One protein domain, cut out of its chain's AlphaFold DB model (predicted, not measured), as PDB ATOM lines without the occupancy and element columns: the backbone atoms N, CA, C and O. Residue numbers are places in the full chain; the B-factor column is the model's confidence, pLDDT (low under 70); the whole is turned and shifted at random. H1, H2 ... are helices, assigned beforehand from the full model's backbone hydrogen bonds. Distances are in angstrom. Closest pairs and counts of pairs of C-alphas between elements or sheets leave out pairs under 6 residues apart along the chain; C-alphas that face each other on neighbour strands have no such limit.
ATOM      1  N   ASP A 114     206.068 172.299  62.265       95.44
ATOM      2  CA  ASP A 114     205.402 172.416  60.959       95.44
ATOM      3  C   ASP A 114     204.716 173.765  60.700       95.44
ATOM      4  O   ASP A 114     203.933 173.906  59.756       95.44
ATOM      5  N   MET A 115     205.058 174.809  61.465       95.31
ATOM      6  CA  MET A 115     204.474 176.153  61.322       95.31
ATOM      7  C   MET A 115     204.482 176.655  59.862       95.31
ATOM      8  O   MET A 115     203.552 177.336  59.423       95.31
ATOM      9  N   ASN A 116     205.526 176.310  59.099       92.94
ATOM     10  CA  ASN A 116     205.720 176.746  57.714       92.94
ATOM     11  C   ASN A 116     205.213 175.755  56.654       92.94
ATOM     12  O   ASN A 116     205.154 176.131  55.482       92.94
ATOM     13  N   THR A 117     204.872 174.519  57.027       92.06
ATOM     14  CA  THR A 117     204.562 173.435  56.081       92.06
ATOM     15  C   THR A 117     203.231 173.692  55.370       92.06
ATOM     16  O   THR A 117     203.175 173.695  54.140       92.06
ATOM     17  N   SER A 118     202.190 174.038  56.134       88.31
ATOM     18  CA  SER A 118     200.850 174.349  55.616       88.31
ATOM     19  C   SER A 118     200.232 175.576  56.306       88.31
ATOM     20  O   SER A 118     199.227 175.469  57.009       88.31
ATOM     21  N   PRO A 119     200.772 176.793  56.109       91.88
ATOM     22  CA  PRO A 119     200.339 177.970  56.863       91.88
ATOM     23  C   PRO A 119     198.874 178.364  56.634       91.88
ATOM     24  O   PRO A 119     198.271 179.031  57.468       91.88
ATOM     25  N   SER A 120     198.267 177.947  55.522       92.75
ATOM     26  CA  SER A 120     196.840 178.165  55.259       92.75
ATOM     27  C   SER A 120     195.902 177.328  56.131       92.75
ATOM     28  O   SER A 120     194.725 177.660  56.195       92.75
ATOM     29  N   GLU A 121     196.385 176.257  56.764       92.50
ATOM     30  CA  GLU A 121     195.558 175.409  57.634       92.50
ATOM     31  C   GLU A 121     195.268 176.090  58.974       92.50
ATOM     32  O   GLU A 121     194.166 175.979  59.500       92.50
ATOM     33  N   TRP A 122     196.231 176.854  59.492       94.69
ATOM     34  CA  TRP A 122     196.143 177.467  60.817       94.69
ATOM     35  C   TRP A 122     196.018 178.997  60.793       94.69
ATOM     36  O   TRP A 122     195.680 179.616  61.805       94.69
ATOM     37  N   ILE A 123     196.253 179.640  59.642       95.56
ATOM     38  CA  ILE A 123     196.034 181.080  59.461       95.56
ATOM     39  C   ILE A 123     194.684 181.312  58.764       95.56
ATOM     40  O   ILE A 123     194.574 181.116  57.554       95.56
ATOM     41  N   PRO A 124     193.665 181.840  59.466       90.19
ATOM     42  CA  PRO A 124     192.288 181.869  58.959       90.19
ATOM     43  C   PRO A 124     192.001 182.954  57.906       90.19
ATOM     44  O   PRO A 124     190.887 183.038  57.396       90.19
ATOM     45  N   SER A 125     192.955 183.840  57.600       94.31
ATOM     46  CA  SER A 125     192.728 185.006  56.736       94.31
ATOM     47  C   SER A 125     193.813 185.155  55.669       94.31
ATOM     48  O   SER A 125     194.996 185.144  56.023       94.31
ATOM     49  N   PRO A 126     193.456 185.421  54.393       94.56
ATOM     50  CA  PRO A 126     194.430 185.708  53.338       94.56
ATOM     51  C   PRO A 126     195.352 186.890  53.657       94.56
ATOM     52  O   PRO A 126     196.537 186.853  53.326       94.56
ATOM     53  N   VAL A 127     194.838 187.921  54.337       96.06
ATOM     54  CA  VAL A 127     195.641 189.087  54.746       96.06
ATOM     55  C   VAL A 127     196.666 188.684  55.804       96.06
ATOM     56  O   VAL A 127     197.831 189.056  55.700       96.06
ATOM     57  N   MET A 128     196.269 187.879  56.795       95.00
ATOM     58  CA  MET A 128     197.218 187.381  57.795       95.00
ATOM     59  C   MET A 128     198.232 186.418  57.189       95.00
ATOM     60  O   MET A 128     199.397 186.468  57.565       95.00
ATOM     61  N   LEU A 129     197.828 185.586  56.228       95.81
ATOM     62  CA  LEU A 129     198.736 184.678  55.532       95.81
ATOM     63  C   LEU A 129     199.781 185.456  54.724       95.81
ATOM     64  O   LEU A 129     200.958 185.099  54.716       95.81
ATOM     65  N   PHE A 130     199.367 186.546  54.077       96.19
ATOM     66  CA  PHE A 130     200.287 187.467  53.420       96.19
ATOM     67  C   PHE A 130     201.270 188.091  54.421       96.19
ATOM     68  O   PHE A 130     202.478 188.046  54.193       96.19
ATOM     69  N   LEU A 131     200.779 188.599  55.559       96.25
ATOM     70  CA  LEU A 131     201.638 189.147  56.613       96.25
ATOM     71  C   LEU A 131     202.617 188.101  57.152       96.25
ATOM     72  O   LEU A 131     203.804 188.395  57.259       96.25
ATOM     73  N   PHE A 132     202.167 186.880  57.432       96.44
ATOM     74  CA  PHE A 132     203.016 185.774  57.873       96.44
ATOM     75  C   PHE A 132     204.163 185.525  56.899       96.44
ATOM     76  O   PHE A 132     205.330 185.560  57.284       96.44
ATOM     77  N   ARG A 133     203.855 185.380  55.606       94.75
ATOM     78  CA  ARG A 133     204.874 185.145  54.573       94.75
ATOM     79  C   ARG A 133     205.946 186.233  54.543       94.75
ATOM     80  O   ARG A 133     207.105 185.915  54.308       94.75
ATOM     81  N   LEU A 134     205.582 187.484  54.826       95.81
ATOM     82  CA  LEU A 134     206.527 188.602  54.880       95.81
ATOM     83  C   LEU A 134     207.303 188.705  56.198       95.81
ATOM     84  O   LEU A 134     208.410 189.234  56.210       95.81
ATOM     85  N   THR A 135     206.714 188.267  57.310       95.88
ATOM     86  CA  THR A 135     207.164 188.668  58.653       95.88
ATOM     87  C   THR A 135     207.619 187.515  59.540       95.88
ATOM     88  O   THR A 135     208.288 187.779  60.534       95.88
ATOM     89  N   HIS A 136     207.324 186.256  59.200       92.00
ATOM     90  CA  HIS A 136     207.578 185.101  60.072       92.00
ATOM     91  C   HIS A 136     209.037 184.940  60.504       92.00
ATOM     92  O   HIS A 136     209.294 184.554  61.638       92.00
ATOM     93  N   ALA A 137     209.997 185.291  59.647       91.62
ATOM     94  CA  ALA A 137     211.413 185.209  59.992       91.62
ATOM     95  C   ALA A 137     211.833 186.237  61.060       91.62
ATOM     96  O   ALA A 137     212.691 185.941  61.886       91.62
ATOM     97  N   VAL A 138     211.236 187.433  61.044       93.38
ATOM     98  CA  VAL A 138     211.585 188.547  61.948       93.38
ATOM     99  C   VAL A 138     210.744 188.506  63.223       93.38
ATOM    100  O   VAL A 138     211.250 188.731  64.314       93.38
ATOM    101  N   PHE A 139     209.460 188.183  63.089       94.50
ATOM    102  CA  PHE A 139     208.491 188.120  64.181       94.50
ATOM    103  C   PHE A 139     208.186 186.670  64.559       94.50
ATOM    104  O   PHE A 139     207.032 186.303  64.770       94.50
ATOM    105  N   ARG A 140     209.228 185.833  64.606       94.00
ATOM    106  CA  ARG A 140     209.122 184.387  64.828       94.00
ATOM    107  C   ARG A 140     208.291 184.054  66.068       94.00
ATOM    108  O   ARG A 140     207.272 183.391  65.923       94.00
ATOM    109  N   ASN A 141     208.642 184.613  67.227       95.50
ATOM    110  CA  ASN A 141     207.944 184.357  68.493       95.50
ATOM    111  C   ASN A 141     206.440 184.670  68.424       95.50
ATOM    112  O   ASN A 141     205.614 183.916  68.933       95.50
ATOM    113  N   TYR A 142     206.065 185.761  67.744       95.69
ATOM    114  CA  TYR A 142     204.660 186.128  67.555       95.69
ATOM    115  C   TYR A 142     203.894 185.054  66.769       95.69
ATOM    116  O   TYR A 142     202.771 184.696  67.131       95.69
ATOM    117  N   TRP A 143     204.492 184.539  65.694       96.94
ATOM    118  CA  TRP A 143     203.862 183.518  64.860       96.94
ATOM    119  C   TRP A 143     203.885 182.137  65.510       96.94
ATOM    120  O   TRP A 143     202.857 181.467  65.475       96.94
ATOM    121  N   GLU A 144     204.977 181.765  66.182       96.88
ATOM    122  CA  GLU A 144     205.080 180.532  66.971       96.88
ATOM    123  C   GLU A 144     204.004 180.501  68.057       96.88
ATOM    124  O   GLU A 144     203.223 179.558  68.116       96.88
ATOM    125  N   ARG A 145     203.832 181.585  68.827       96.81
ATOM    126  CA  ARG A 145     202.770 181.684  69.842       96.81
ATOM    127  C   ARG A 145     201.371 181.458  69.260       96.81
ATOM    128  O   ARG A 145     200.528 180.829  69.900       96.81
ATOM    129  N   ARG A 146     201.090 181.992  68.065       96.44
ATOM    130  CA  ARG A 146     199.797 181.789  67.387       96.44
ATOM    131  C   ARG A 146     199.634 180.361  66.883       96.44
ATOM    132  O   ARG A 146     198.553 179.803  67.032       96.44
ATOM    133  N   TYR A 147     200.681 179.800  66.291       97.69
ATOM    134  CA  TYR A 147     200.670 178.439  65.772       97.69
ATOM    135  C   TYR A 147     200.503 177.417  66.899       97.69
ATOM    136  O   TYR A 147     199.619 176.570  66.837       97.69
ATOM    137  N   TYR A 148     201.265 177.556  67.983       97.62
ATOM    138  CA  TYR A 148     201.176 176.679  69.149       97.62
ATOM    139  C   TYR A 148     199.808 176.758  69.823       97.62
ATOM    140  O   TYR A 148     199.276 175.737  70.259       97.62
ATOM    141  N   ARG A 149     199.191 177.950  69.854       96.19
ATOM    142  CA  ARG A 149     197.808 178.104  70.315       96.19
ATOM    143  C   ARG A 149     196.838 177.317  69.444       96.19
ATOM    144  O   ARG A 149     196.092 176.520  69.990       96.19
ATOM    145  N   TYR A 150     196.898 177.495  68.124       96.38
ATOM    146  CA  TYR A 150     196.078 176.724  67.187       96.38
ATOM    147  C   TYR A 150     196.245 175.214  67.390       96.38
ATOM    148  O   TYR A 150     195.257 174.492  67.423       96.38
ATOM    149  N   LEU A 151     197.485 174.740  67.557       96.69
ATOM    150  CA  LEU A 151     197.769 173.329  67.809       96.69
ATOM    151  C   LEU A 151     197.153 172.843  69.128       96.69
ATOM    152  O   LEU A 151     196.554 171.775  69.168       96.69
ATOM    153  N   THR A 152     197.264 173.639  70.193       95.31
ATOM    154  CA  THR A 152     196.735 173.271  71.515       95.31
ATOM    155  C   THR A 152     195.204 173.280  71.542       95.31
ATOM    156  O   THR A 152     194.608 172.393  72.138       95.31
ATOM    157  N   GLU A 153     194.564 174.220  70.839       93.25
ATOM    158  CA  GLU A 153     193.100 174.298  70.694       93.25
ATOM    159  C   GLU A 153     192.497 173.057  70.008       93.25
ATOM    160  O   GLU A 153     191.309 172.802  70.157       93.25
ATOM    161  N   GLN A 154     193.286 172.257  69.278       88.12
ATOM    162  CA  GLN A 154     192.801 170.994  68.699       88.12
ATOM    163  C   GLN A 154     192.701 169.846  69.711       88.12
ATOM    164  O   GLN A 154     192.137 168.800  69.387       88.12
ATOM    165  N   LEU A 155     193.277 170.015  70.902       86.06
ATOM    166  CA  LEU A 155     193.268 169.017  71.971       86.06
ATOM    167  C   LEU A 155     192.202 169.293  73.047       86.06
ATOM    168  O   LEU A 155     191.963 168.430  73.899       86.06
ATOM    169  N   GLU A 156     191.588 170.479  73.023       73.94
ATOM    170  CA  GLU A 156     190.514 170.910  73.934       73.94
ATOM    171  C   GLU A 156     189.126 170.450  73.461       73.94
ATOM    172  O   GLU A 156     188.365 169.951  74.329       73.94
TER     173      GLU A 156
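AT A GLANCE: This is residues 114 to 156 of the 156 residues of an uncharacterized protein of Methanoculleus sp. SDB (UniProt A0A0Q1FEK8). Three helices stand as a triangle with few contacts: long H3 on one side, H2 on another at a steep tilt, and the single short turn of H1 at the third corner. The 43 printed residues hold H1, H2 and H3 in that order and no named strand, and the class is all helix. The whole is compact, with a radius of gyration of the C-alphas of 10.0 A, and spans 30 by 20 by 15 A.

IN THESE COORDINATES: H1 is residues 119 to 122, beginning at C-alpha (200.339, 177.970, 56.863). H2 is residues 126 to 135, 14.1 A long. H3 is residues 140 to 153, 19.8 A long, ending at C-alpha (193.100, 174.298, 70.694).

HOW THE PARTS SIT: H1 is close to but not clearly touching H2, the closest C-alphas being Ser 120 and Leu 129, 6.8 A. H1 and H3 are likewise close but not clearly touching, at Trp 122 and Tyr 150, 6.4 A. H2 and H3 are close but not clearly touching, at Phe 132 and Trp 143, 7.4 A, with a steep tilt of 44 degrees, opposite ways. In H2 and H3 every O i to N i+4 pair is within hydrogen-bond range; H1 is too short for one.

THE WHOLE: The C-alphas of Leu 134 and Glu 156 are farthest apart, 30.5 A. Both links are tight, the printed part has no cut, and no printed residue is under 70 in pLDDT.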